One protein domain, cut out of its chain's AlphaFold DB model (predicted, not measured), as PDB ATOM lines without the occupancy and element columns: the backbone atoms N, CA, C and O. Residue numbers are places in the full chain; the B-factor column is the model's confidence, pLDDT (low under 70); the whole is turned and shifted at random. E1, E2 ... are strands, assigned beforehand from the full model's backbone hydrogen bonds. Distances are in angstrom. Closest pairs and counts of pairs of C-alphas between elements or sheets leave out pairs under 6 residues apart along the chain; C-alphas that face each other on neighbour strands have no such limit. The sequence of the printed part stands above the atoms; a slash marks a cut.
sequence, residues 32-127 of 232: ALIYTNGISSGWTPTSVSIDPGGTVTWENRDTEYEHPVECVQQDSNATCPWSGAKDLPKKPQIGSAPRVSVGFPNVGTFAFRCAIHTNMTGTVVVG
ATOM      1  N   ALA A  32     125.020 124.587 150.174       97.00
ATOM      2  CA  ALA A  32     126.452 124.392 149.958       97.00
ATOM      3  C   ALA A  32     127.204 124.221 151.286       97.00
ATOM      4  O   ALA A  32     126.819 124.789 152.306       97.00
ATOM      5  N   LEU A  33     128.292 123.449 151.257       98.25
ATOM      6  CA  LEU A  33     129.199 123.254 152.389       98.25
ATOM      7  C   LEU A  33     130.559 123.869 152.062       98.25
ATOM      8  O   LEU A  33     131.151 123.538 151.034       98.25
ATOM      9  N   ILE A  34     131.055 124.702 152.967       98.75
ATOM     10  CA  ILE A  34     132.415 125.236 152.989       98.75
ATOM     11  C   ILE A  34     133.071 124.730 154.271       98.75
ATOM     12  O   ILE A  34     132.455 124.741 155.332       98.75
ATOM     13  N   TYR A  35     134.307 124.258 154.206       98.69
ATOM     14  CA  TYR A  35     135.023 123.796 155.390       98.69
ATOM     15  C   TYR A  35     136.487 124.217 155.375       98.69
ATOM     16  O   TYR A  35     137.032 124.554 154.330       98.69
ATOM     17  N   THR A  36     137.133 124.175 156.534       98.69
ATOM     18  CA  THR A  36     138.589 124.329 156.672       98.69
ATOM     19  C   THR A  36     139.149 123.187 157.509       98.69
ATOM     20  O   THR A  36     138.472 122.717 158.423       98.69
ATOM     21  N   ASN A  37     140.364 122.729 157.197       98.06
ATOM     22  CA  ASN A  37     141.134 121.816 158.055       98.06
ATOM     23  C   ASN A  37     142.273 122.542 158.792       98.06
ATOM     24  O   ASN A  37     143.092 121.893 159.433       98.06
ATOM     25  N   GLY A  38     142.374 123.865 158.646       96.50
ATOM     26  CA  GLY A  38     143.455 124.661 159.212       96.50
ATOM     27  C   GLY A  38     143.728 125.941 158.440       96.50
ATOM     28  O   GLY A  38     143.361 126.062 157.267       96.50
ATOM     29  N   ILE A  39     144.444 126.871 159.081       96.81
ATOM     30  CA  ILE A  39     144.818 128.175 158.506       96.81
ATOM     31  C   ILE A  39     145.470 128.001 157.124       96.81
ATOM     32  O   ILE A  39     145.068 128.650 156.161       96.81
ATOM     33  N   SER A  40     146.416 127.063 156.998       95.50
ATOM     34  CA  SER A  40     147.153 126.804 155.753       95.50
ATOM     35  C   SER A  40     146.286 126.256 154.617       95.50
ATOM     36  O   SER A  40     146.643 126.418 153.453       95.50
ATOM     37  N   SER A  41     145.170 125.590 154.935       96.25
ATOM     38  CA  SER A  41     144.244 125.066 153.921       96.25
ATOM     39  C   SER A  41     143.242 126.109 153.427       96.25
ATOM     40  O   SER A  41     142.675 125.941 152.350       96.25
ATOM     41  N   GLY A  42     143.029 127.184 154.194       97.69
ATOM     42  CA  GLY A  42     141.989 128.162 153.902       97.69
ATOM     43  C   GLY A  42     140.584 127.549 153.883       97.69
ATOM     44  O   GLY A  42     140.327 126.485 154.447       97.69
ATOM     45  N   TRP A  43     139.654 128.236 153.223       98.50
ATOM     46  CA  TRP A  43     138.295 127.742 153.003       98.50
ATOM     47  C   TRP A  43     138.221 126.834 151.773       98.50
ATOM     48  O   TRP A  43     138.761 127.156 150.719       98.50
ATOM     49  N   THR A  44     137.517 125.709 151.886       98.38
ATOM     50  CA  THR A  44     137.323 124.732 150.809       98.38
ATOM     51  C   THR A  44     135.837 124.391 150.634       98.38
ATOM     52  O   THR A  44     135.228 123.855 151.559       98.38
ATOM     53  N   PRO A  45     135.247 124.613 149.446       98.31
ATOM     54  CA  PRO A  45     135.791 125.434 148.364       98.31
ATOM     55  C   PRO A  45     135.873 126.915 148.781       98.31
ATOM     56  O   PRO A  45     135.146 127.356 149.668       98.31
ATOM     57  N   THR A  46     136.727 127.696 148.117       98.19
ATOM     58  CA  THR A  46     136.809 129.153 148.337       98.19
ATOM     59  C   THR A  46     135.623 129.904 147.734       98.19
ATOM     60  O   THR A  46     135.347 131.027 148.139       98.19
ATOM     61  N   SER A  47     134.897 129.296 146.790       97.69
ATOM     62  CA  SER A  47     133.690 129.871 146.203       97.69
ATOM     63  C   SER A  47     132.586 128.834 146.044       97.69
ATOM     64  O   SER A  47     132.839 127.705 145.618       97.69
ATOM     65  N   VAL A  48     131.351 129.238 146.334       97.38
ATOM     66  CA  VAL A  48     130.137 128.439 146.107       97.38
ATOM     67  C   VAL A  48     129.092 129.257 145.353       97.38
ATOM     68  O   VAL A  48     129.052 130.479 145.475       97.38
ATOM     69  N   SER A  49     128.242 128.576 144.584       96.00
ATOM     70  CA  SER A  49     127.085 129.159 143.895       96.00
ATOM     71  C   SER A  49     125.814 128.499 144.416       96.00
ATOM     72  O   SER A  49     125.752 127.269 144.468       96.00
ATOM     73  N   ILE A  50     124.824 129.299 144.802       94.94
ATOM     74  CA  ILE A  50     123.515 128.853 145.288       94.94
ATOM     75  C   ILE A  50     122.386 129.662 144.629       94.94
ATOM     76  O   ILE A  50     122.581 130.772 144.133       94.94
ATOM     77  N   ASP A  51     121.187 129.097 144.605       93.44
ATOM     78  CA  ASP A  51     119.957 129.802 144.259       93.44
ATOM     79  C   ASP A  51     119.555 130.791 145.373       93.44
ATOM     80  O   ASP A  51     119.883 130.567 146.546       93.44
ATOM     81  N   PRO A  52     118.802 131.861 145.050       93.00
ATOM     82  CA  PRO A  52     118.206 132.740 146.054       93.00
ATOM     83  C   PRO A  52     117.356 131.960 147.061       93.00
ATOM     84  O   PRO A  52     116.592 131.069 146.691       93.00
ATOM     85  N   GLY A  53     117.504 132.286 148.344       92.50
ATOM     86  CA  GLY A  53     116.911 131.528 149.450       92.50
ATOM     87  C   GLY A  53     117.705 130.276 149.844       92.50
ATOM     88  O   GLY A  53     117.308 129.573 150.774       92.50
ATOM     89  N   GLY A  54     118.824 129.993 149.172       95.06
ATOM     90  CA  GLY A  54     119.733 128.910 149.526       95.06
ATOM     91  C   GLY A  54     120.472 129.138 150.846       95.06
ATOM     92  O   GLY A  54     120.455 130.227 151.423       95.06
ATOM     93  N   THR A  55     121.134 128.088 151.330       97.38
ATOM     94  CA  THR A  55     121.887 128.100 152.593       97.38
ATOM     95  C   THR A  55     123.334 127.680 152.367       97.38
ATOM     96  O   THR A  55     123.606 126.707 151.666       97.38
ATOM     97  N   VAL A  56     124.273 128.377 153.001       98.56
ATOM     98  CA  VAL A  56     125.670 127.939 153.087       98.56
ATOM     99  C   VAL A  56     125.965 127.519 154.518       98.56
ATOM    100  O   VAL A  56     125.617 128.227 155.462       98.56
ATOM    101  N   THR A  57     126.598 126.363 154.671       98.75
ATOM    102  CA  THR A  57     127.105 125.863 155.947       98.75
ATOM    103  C   THR A  57     128.622 125.945 155.941       98.75
ATOM    104  O   THR A  57     129.261 125.414 155.035       98.75
ATOM    105  N   TRP A  58     129.194 126.567 156.965       98.81
ATOM    106  CA  TRP A  58     130.620 126.520 157.257       98.81
ATOM    107  C   TRP A  58     130.882 125.463 158.320       98.81
ATOM    108  O   TRP A  58     130.146 125.378 159.301       98.81
ATOM    109  N   GLU A  59     131.924 124.665 158.132       98.81
ATOM    110  CA  GLU A  59     132.360 123.624 159.060       98.81
ATOM    111  C   GLU A  59     133.837 123.813 159.398       98.81
ATOM    112  O   GLU A  59     134.685 123.879 158.506       98.81
ATOM    113  N   ASN A  60     134.166 123.863 160.685       98.69
ATOM    114  CA  ASN A  60     135.557 123.908 161.107       98.69
ATOM    115  C   ASN A  60     136.040 122.509 161.499       98.69
ATOM    116  O   ASN A  60     135.576 121.941 162.486       98.69
ATOM    117  N   ARG A  61     136.964 121.948 160.717       98.56
ATOM    118  CA  ARG A  61     137.608 120.653 160.988       98.56
ATOM    119  C   ARG A  61     138.995 120.802 161.607       98.56
ATOM    120  O   ARG A  61     139.578 119.786 161.978       98.56
ATOM    121  N   ASP A  62     139.497 122.028 161.717       98.25
ATOM    122  CA  ASP A  62     140.742 122.351 162.406       98.25
ATOM    123  C   ASP A  62     140.600 122.035 163.900       98.25
ATOM    124  O   ASP A  62     139.636 122.455 164.543       98.25
ATOM    125  N   THR A  63     141.542 121.273 164.450       97.81
ATOM    126  CA  THR A  63     141.586 120.942 165.879       97.81
ATOM    127  C   THR A  63     142.365 121.953 166.711       97.81
ATOM    128  O   THR A  63     142.274 121.925 167.940       97.81
ATOM    129  N   GLU A  64     143.101 122.853 166.060       97.56
ATOM    130  CA  GLU A  64     144.008 123.805 166.693       97.56
ATOM    131  C   GLU A  64     143.345 125.170 166.871       97.56
ATOM    132  O   GLU A  64     143.325 125.707 167.986       97.56
ATOM    133  N   TYR A  65     142.733 125.698 165.807       98.31
ATOM    134  CA  TYR A  65     142.209 127.062 165.782       98.31
ATOM    135  C   TYR A  65     140.707 127.140 165.501       98.31
ATOM    136  O   TYR A  65     140.111 126.324 164.794       98.31
ATOM    137  N   GLU A  66     140.078 128.159 166.080       98.56
ATOM    138  CA  GLU A  66     138.740 128.585 165.687       98.56
ATOM    139  C   GLU A  66     138.791 129.381 164.384       98.56
ATOM    140  O   GLU A  66     139.797 130.013 164.063       98.56
ATOM    141  N   HIS A  67     137.694 129.354 163.631       98.69
ATOM    142  CA  HIS A  67     137.601 130.038 162.342       98.69
ATOM    143  C   HIS A  67     136.287 130.810 162.217       98.69
ATOM    144  O   HIS A  67     135.490 130.513 161.326       98.69
ATOM    145  N   PRO A  68     136.023 131.788 163.107       98.69
ATOM    146  CA  PRO A  68     134.793 132.567 163.083       98.69
ATOM    147  C   PRO A  68     134.609 133.249 161.725       98.69
ATOM    148  O   PRO A  68     135.558 133.820 161.182       98.69
ATOM    149  N   VAL A  69     133.400 133.173 161.168       98.69
ATOM    150  CA  VAL A  69     133.110 133.599 159.790       98.69
ATOM    151  C   VAL A  69     132.437 134.961 159.801       98.69
ATOM    152  O   VAL A  69     131.385 135.137 160.416       98.69
ATOM    153  N   GLU A  70     132.999 135.918 159.075       98.31
ATOM    154  CA  GLU A  70     132.399 137.236 158.887       98.31
ATOM    155  C   GLU A  70     132.133 137.525 157.412       98.31
ATOM    156  O   GLU A  70     132.916 137.151 156.538       98.31
ATOM    157  N   CYS A  71     131.014 138.197 157.141       98.56
ATOM    158  CA  CYS A  71     130.739 138.767 155.829       98.56
ATOM    159  C   CYS A  71     131.471 140.106 155.714       98.56
ATOM    160  O   CYS A  71     131.400 140.934 156.625       98.56
ATOM    161  N   VAL A  72     132.164 140.323 154.600       98.31
ATOM    162  CA  VAL A  72     132.942 141.538 154.359       98.31
ATOM    163  C   VAL A  72     132.125 142.456 153.462       98.31
ATOM    164  O   VAL A  72     132.075 142.280 152.244       98.31
ATOM    165  N   GLN A  73     131.442 143.427 154.070       98.00
ATOM    166  CA  GLN A  73     130.522 144.313 153.351       98.00
ATOM    167  C   GLN A  73     131.227 145.128 152.261       98.00
ATOM    168  O   GLN A  73     130.639 145.351 151.208       98.00
ATOM    169  N   GLN A  74     132.467 145.555 152.508       97.75
ATOM    170  CA  GLN A  74     133.262 146.356 151.572       97.75
ATOM    171  C   GLN A  74     133.597 145.598 150.281       97.75
ATOM    172  O   GLN A  74     133.714 146.219 149.229       97.75
ATOM    173  N   ASP A  75     133.694 144.271 150.363       97.88
ATOM    174  CA  ASP A  75     134.062 143.395 149.248       97.88
ATOM    175  C   ASP A  75     132.835 142.675 148.651       97.88
ATOM    176  O   ASP A  75     132.955 141.857 147.737       97.88
ATOM    177  N   SER A  76     131.640 142.963 149.172       98.12
ATOM    178  CA  SER A  76     130.370 142.394 148.720       98.12
ATOM    179  C   SER A  76     129.613 143.393 147.849       98.12
ATOM    180  O   SER A  76     129.578 144.585 148.143       98.12
ATOM    181  N   ASN A  77     128.940 142.913 146.800       97.56
ATOM    182  CA  ASN A  77     128.115 143.772 145.934       97.56
ATOM    183  C   ASN A  77     126.634 143.834 146.359       97.56
ATOM    184  O   ASN A  77     125.818 144.463 145.689       97.56
ATOM    185  N   ALA A  78     126.298 143.170 147.464       96.25
ATOM    186  CA  ALA A  78     124.989 143.163 148.094       96.25
ATOM    187  C   ALA A  78     125.142 143.339 149.612       96.25
ATOM    188  O   ALA A  78     126.226 143.156 150.174       96.25
ATOM    189  N   THR A  79     124.054 143.703 150.288       97.62
ATOM    190  CA  THR A  79     124.043 143.836 151.748       97.62
ATOM    191  C   THR A  79     124.272 142.479 152.400       97.62
ATOM    192  O   THR A  79     123.489 141.552 152.181       97.62
ATOM    193  N   CYS A  80     125.315 142.374 153.220       97.88
ATOM    194  CA  CYS A  80     125.635 141.179 153.985       97.88
ATOM    195  C   CYS A  80     124.398 140.660 154.745       97.88
ATOM    196  O   CYS A  80     123.724 141.442 155.420       97.88
ATOM    197  N   PRO A  81     124.096 139.346 154.689       96.38
ATOM    198  CA  PRO A  81     122.909 138.798 155.344       96.38
ATOM    199  C   PRO A  81     123.047 138.709 156.871       96.38
ATOM    200  O   PRO A  81     122.096 138.338 157.558       96.38
ATOM    201  N   TRP A  82     124.223 139.030 157.416       96.81
ATOM    202  CA  TRP A  82     124.473 139.158 158.846       96.81
ATOM    203  C   TRP A  82     125.560 140.199 159.123       96.81
ATOM    204  O   TRP A  82     126.359 140.521 158.244       96.81
ATOM    205  N   SER A  83     125.604 140.687 160.361       95.50
ATOM    206  CA  SER A  83     126.664 141.548 160.879       95.50
ATOM    207  C   SER A  83     127.558 140.793 161.864       95.50
ATOM    208  O   SER A  83     127.111 139.870 162.550       95.50
ATOM    209  N   GLY A  84     128.825 141.206 161.932       96.50
ATOM    210  CA  GLY A  84     129.819 140.635 162.836       96.50
ATOM    211  C   GLY A  84     130.273 139.222 162.466       96.50
ATOM    212  O   GLY A  84     129.825 138.612 161.490       96.50
ATOM    213  N   ALA A  85     131.195 138.706 163.271       98.31
ATOM    214  CA  ALA A  85     131.683 137.348 163.132       98.31
ATOM    215  C   ALA A  85     130.689 136.357 163.752       98.31
ATOM    216  O   ALA A  85     130.140 136.595 164.828       98.31
ATOM    217  N   LYS A  86     130.451 135.241 163.068       98.56
ATOM    218  CA  LYS A  86     129.739 134.095 163.627       98.56
ATOM    219  C   LYS A  86     130.746 133.122 164.208       98.56
ATOM    220  O   LYS A  86     131.648 132.688 163.490       98.56
ATOM    221  N   ASP A  87     130.548 132.758 165.468       98.38
ATOM    222  CA  ASP A  87     131.401 131.803 166.162       98.38
ATOM    223  C   ASP A  87     131.463 130.478 165.407       98.38
ATOM    224  O   ASP A  87     130.446 129.886 165.032       98.38
ATOM    225  N   LEU A  88     132.687 130.007 165.193       98.50
ATOM    226  CA  LEU A  88     132.952 128.704 164.610       98.50
ATOM    227  C   LEU A  88     134.175 128.107 165.320       98.50
ATOM    228  O   LEU A  88     135.304 128.241 164.836       98.50
ATOM    229  N   PRO A  89     133.963 127.509 166.508       98.56
ATOM    230  CA  PRO A  89     135.048 127.063 167.375       98.56
ATOM    231  C   PRO A  89     135.889 125.979 166.699       98.56
ATOM    232  O   PRO A  89     135.499 125.418 165.674       98.56
ATOM    233  N   LYS A  90     137.054 125.661 167.267       98.19
ATOM    234  CA  LYS A  90     137.857 124.519 166.810       98.19
ATOM    235  C   LYS A  90     137.121 123.197 167.009       98.19
ATOM    236  O   LYS A  90     136.337 123.035 167.950       98.19
ATOM    237  N   LYS A  91     137.405 122.229 166.146       98.38
ATOM    238  CA  LYS A  91     136.920 120.861 166.289       98.38
ATOM    239  C   LYS A  91     137.516 120.232 167.561       98.38
ATOM    240  O   LYS A  91     138.732 120.253 167.738       98.38
ATOM    241  N   PRO A  92     136.708 119.597 168.430       97.25
ATOM    242  CA  PRO A  92     137.249 118.815 169.533       97.25
ATOM    243  C   PRO A  92     137.981 117.568 169.012       97.25
ATOM    244  O   PRO A  92     137.619 116.990 167.981       97.25
ATOM    245  N   GLN A  93     138.988 117.106 169.759       95.56
ATOM    246  CA  GLN A  93     139.734 115.882 169.426       95.56
ATOM    247  C   GLN A  93     138.788 114.688 169.237       95.56
ATOM    248  O   GLN A  93     138.888 113.942 168.265       95.56
ATOM    249  N   ILE A  94     137.787 114.586 170.115       95.75
ATOM    250  CA  ILE A  94     136.714 113.598 170.046       95.75
ATOM    251  C   ILE A  94     135.389 114.338 169.867       95.75
ATOM    252  O   ILE A  94     135.054 115.216 170.658       95.75
ATOM    253  N   GLY A  95     134.636 113.973 168.830       94.75
ATOM    254  CA  GLY A  95     133.343 114.572 168.508       94.75
ATOM    255  C   GLY A  95     133.277 115.165 167.103       94.75
ATOM    256  O   GLY A  95     134.233 115.116 166.319       94.75
ATOM    257  N   SER A  96     132.102 115.700 166.784       97.62
ATOM    258  CA  SER A  96     131.789 116.270 165.475       97.62
ATOM    259  C   SER A  96     132.427 117.643 165.278       97.62
ATOM    260  O   SER A  96     132.599 118.408 166.226       97.62
ATOM    261  N   ALA A  97     132.732 117.965 164.023       98.06
ATOM    262  CA  ALA A  97     133.141 119.306 163.629       98.06
ATOM    263  C   ALA A  97     131.997 120.314 163.866       98.06
ATOM    264  O   ALA A  97     130.858 120.035 163.467       98.06
ATOM    265  N   PRO A  98     132.264 121.464 164.508       98.56
ATOM    266  CA  PRO A  98     131.280 122.525 164.668       98.56
ATOM    267  C   PRO A  98     130.903 123.137 163.319       98.56
ATOM    268  O   PRO A  98     131.709 123.194 162.385       98.56
ATOM    269  N   ARG A  99     129.650 123.592 163.230       98.69
ATOM    270  CA  ARG A  99     129.063 124.156 162.015       98.69
ATOM    271  C   ARG A  99     128.260 125.409 162.310       98.69
ATOM    272  O   ARG A  99     127.580 125.474 163.331       98.69
ATOM    273  N   VAL A 100     128.254 126.334 161.358       98.62
ATOM    274  CA  VAL A 100     127.323 127.464 161.317       98.62
ATOM    275  C   VAL A 100     126.690 127.560 159.933       98.62
ATOM    276  O   VAL A 100     127.371 127.375 158.930       98.62
ATOM    277  N   SER A 101     125.387 127.835 159.869       98.38
ATOM    278  CA  SER A 101     124.642 127.953 158.611       98.38
ATOM    279  C   SER A 101     124.056 129.349 158.447       98.38
ATOM    280  O   SER A 101     123.549 129.926 159.409       98.38
ATOM    281  N   VAL A 102     124.097 129.878 157.224       98.25
ATOM    282  CA  VAL A 102     123.531 131.186 156.871       98.25
ATOM    283  C   VAL A 102     122.694 131.071 155.605       98.25
ATOM    284  O   VAL A 102     123.140 130.507 154.607       98.25
ATOM    285  N   GLY A 103     121.480 131.618 155.659       97.00
ATOM    286  CA  GLY A 103     120.601 131.755 154.504       97.00
ATOM    287  C   GLY A 103     120.917 133.012 153.697       97.00
ATOM    288  O   GLY A 103     121.222 134.064 154.261       97.00
ATOM    289  N   PHE A 104     120.797 132.905 152.378       96.94
ATOM    290  CA  PHE A 104     121.055 133.992 151.439       96.94
ATOM    291  C   PHE A 104     119.794 134.294 150.619       96.94
ATOM    292  O   PHE A 104     119.613 133.743 149.532       96.94
ATOM    293  N   PRO A 105     118.885 135.145 151.129       93.50
ATOM    294  CA  PRO A 105     117.620 135.432 150.450       93.50
ATOM    295  C   PRO A 105     117.796 136.308 149.204       93.50
ATOM    296  O   PRO A 105     117.001 136.218 148.273       93.50
ATOM    297  N   ASN A 106     118.837 137.141 149.177       94.00
ATOM    298  CA  ASN A 106     119.041 138.144 148.142       94.00
ATOM    299  C   ASN A 106     120.088 137.682 147.129       94.00
ATOM    300  O   ASN A 106     121.122 137.129 147.503       94.00
ATOM    301  N   VAL A 107     119.829 137.960 145.850       95.62
ATOM    302  CA  VAL A 107     120.827 137.817 144.785       95.62
ATOM    303  C   VAL A 107     122.029 138.714 145.066       95.62
ATOM    304  O   VAL A 107     121.877 139.827 145.572       95.62
ATOM    305  N   GLY A 108     123.222 138.232 144.733       96.25
ATOM    306  CA  GLY A 108     124.448 138.974 144.988       96.25
ATOM    307  C   GLY A 108     125.679 138.089 145.093       96.25
ATOM    308  O   GLY A 108     125.614 136.863 145.032       96.25
ATOM    309  N   THR A 109     126.820 138.741 145.236       98.12
ATOM    310  CA  THR A 109     128.109 138.152 145.577       98.12
ATOM    311  C   THR A 109     128.506 138.669 146.948       98.12
ATOM    312  O   THR A 109     128.627 139.878 147.162       98.12
ATOM    313  N   PHE A 110     128.692 137.734 147.869       98.50
ATOM    314  CA  PHE A 110     128.982 137.993 149.269       98.50
ATOM    315  C   PHE A 110     130.391 137.497 149.559       98.50
ATOM    316  O   PHE A 110     130.639 136.287 149.586       98.50
ATOM    317  N   ALA A 111     131.315 138.431 149.741       98.69
ATOM    318  CA  ALA A 111     132.647 138.117 150.218       98.69
ATOM    319  C   ALA A 111     132.579 137.782 151.709       98.69
ATOM    320  O   ALA A 111     131.880 138.437 152.486       98.69
ATOM    321  N   PHE A 112     133.315 136.760 152.117       98.75
ATOM    322  CA  PHE A 112     133.470 136.399 153.517       98.75
ATOM    323  C   PHE A 112     134.934 136.119 153.826       98.75
ATOM    324  O   PHE A 112     135.734 135.812 152.936       98.75
ATOM    325  N   ARG A 113     135.286 136.196 155.106       98.62
ATOM    326  CA  ARG A 113     136.594 135.758 155.590       98.62
ATOM    327  C   ARG A 113     136.513 135.178 156.993       98.62
ATOM    328  O   ARG A 113     135.479 135.271 157.654       98.62
ATOM    329  N   CYS A 114     137.608 134.575 157.448       98.62
ATOM    330  CA  CYS A 114     137.779 134.327 158.872       98.62
ATOM    331  C   CYS A 114     138.111 135.645 159.587       98.62
ATOM    332  O   CYS A 114     139.032 136.349 159.173       98.62
ATOM    333  N   ALA A 115     137.397 135.960 160.668       98.44
ATOM    334  CA  ALA A 115     137.554 137.227 161.384       98.44
ATOM    335  C   ALA A 115     138.928 137.384 162.066       98.44
ATOM    336  O   ALA A 115     139.418 138.501 162.209       98.44
ATOM    337  N   ILE A 116     139.571 136.274 162.452       98.00
ATOM    338  CA  ILE A 116     140.880 136.280 163.139       98.00
ATOM    339  C   ILE A 116     142.047 135.818 162.251       98.00
ATOM    340  O   ILE A 116     143.206 136.050 162.581       98.00
ATOM    341  N   HIS A 117     141.752 135.219 161.094       97.38
ATOM    342  CA  HIS A 117     142.729 134.823 160.077       97.38
ATOM    343  C   HIS A 117     142.356 135.483 158.747       97.38
ATOM    344  O   HIS A 117     141.834 134.839 157.838       97.38
ATOM    345  N   THR A 118     142.600 136.787 158.630       96.50
ATOM    346  CA  THR A 118     142.044 137.634 157.557       96.50
ATOM    347  C   THR A 118     142.438 137.225 156.133       96.50
ATOM    348  O   THR A 118     141.743 137.590 155.188       96.50
ATOM    349  N   ASN A 119     143.494 136.422 155.969       96.56
ATOM    350  CA  ASN A 119     143.906 135.855 154.680       96.56
ATOM    351  C   ASN A 119     143.015 134.686 154.215       96.56
ATOM    352  O   ASN A 119     143.077 134.295 153.051       96.56
ATOM    353  N   MET A 120     142.197 134.107 155.099       98.38
ATOM    354  CA  MET A 120     141.239 133.059 154.751       98.38
ATOM    355  C   MET A 120     139.959 133.694 154.216       98.38
ATOM    356  O   MET A 120     139.017 133.926 154.975       98.38
ATOM    357  N   THR A 121     139.927 133.969 152.917       98.62
ATOM    358  CA  THR A 121     138.799 134.610 152.228       98.62
ATOM    359  C   THR A 121     138.031 133.627 151.343       98.62
ATOM    360  O   THR A 121     138.526 132.554 150.986       98.62
ATOM    361  N   GLY A 122     136.800 133.985 150.998       98.50
ATOM    362  CA  GLY A 122     135.988 133.260 150.032       98.50
ATOM    363  C   GLY A 122     134.768 134.056 149.579       98.50
ATOM    364  O   GLY A 122     134.539 135.180 150.027       98.50
ATOM    365  N   THR A 123     133.985 133.471 148.675       98.56
ATOM    366  CA  THR A 123     132.810 134.112 148.069       98.56
ATOM    367  C   THR A 123     131.600 133.186 148.005       98.56
ATOM    368  O   THR A 123     131.694 132.020 147.620       98.56
ATOM    369  N   VAL A 124     130.424 133.717 148.330       98.31
ATOM    370  CA  VAL A 124     129.132 133.081 148.048       98.31
ATOM    371  C   VAL A 124     128.470 133.850 146.914       98.31
ATOM    372  O   VAL A 124     128.244 135.052 147.035       98.31
ATOM    373  N   VAL A 125     128.155 133.172 145.814       97.62
ATOM    374  CA  VAL A 125     127.425 133.750 144.679       97.62
ATOM    375  C   VAL A 125     125.987 133.242 144.703       97.62
ATOM    376  O   VAL A 125     125.750 132.038 144.792       97.62
ATOM    377  N   VAL A 126     125.024 134.155 144.630       96.44
ATOM    378  CA  VAL A 126     123.594 133.856 144.734       96.44
ATOM    379  C   VAL A 126     122.885 134.303 143.463       96.44
ATOM    380  O   VAL A 126     122.881 135.491 143.136       96.44
ATOM    381  N   GLY A 127     122.256 133.360 142.759       89.81
ATOM    382  CA  GLY A 127     121.448 133.644 141.566       89.81
ATOM    383  C   GLY A 127     122.187 133.626 140.224       89.81
ATOM    384  O   GLY A 127     121.598 134.009 139.218       89.81
TER     385      GLY A 127
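Overview. This is residues 32 to 127 of the 232 residues of an uncharacterized protein of Actinobacteria bacterium (UniProt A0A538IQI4). This is a small sandwich with little regular structure: two sheets face to face, the strands of the one at 9 degrees to those of the other, with residues 85 to 86 of the long loop 72 to 98 paired to residues 69 to 70 of E4. The 96 printed residues, all strand in class, have no named helix and seven strands, E1 to E7, holding 38 residues; both sheets, E2 E7 E6 E4 and E1 E3 E5, are mixed. It is compact, radius of gyration of the C-alphas 12.6 A, spanning 38 by 22 by 20 A.

Along the chain. Find C-alpha 32 at (126.452, 124.392, 149.958), where E1, residues 32 to 36, begins. Next come E2, 47 to 50; E3, 54 to 60, 20.2 A long; E4, 69 to 71; E5, 99 to 104; E6, 108 to 114, 19.8 A; and E7, 121 to 126, ending at (123.594, 133.856, 144.734).

Arrangement. In the strongly twisted larger sheet, look at E7: parallel to E2 at 19 degrees, N 50 to O 125 2.9 A, and a hairpin with E6, antiparallel, N 110 to O 124 2.8 A. E6 and E4 are antiparallel, N 70 to O 113 2.9 A. E3 is parallel to E1, N 34 to O 57 2.8 A, and antiparallel to E5, N 58 to O 100 2.8 A. Between the sheets, the closest C-alphas of E1 and E2, Ala 32 and Val 48, are 6.7 A apart.

Size, cuts and confidence. The farthest C-alphas, Asn 77 and Ile 94, are 39.6 A apart. The printed part has no cut, the link E4 to E5 is long, and no printed residue is under 70 in pLDDT.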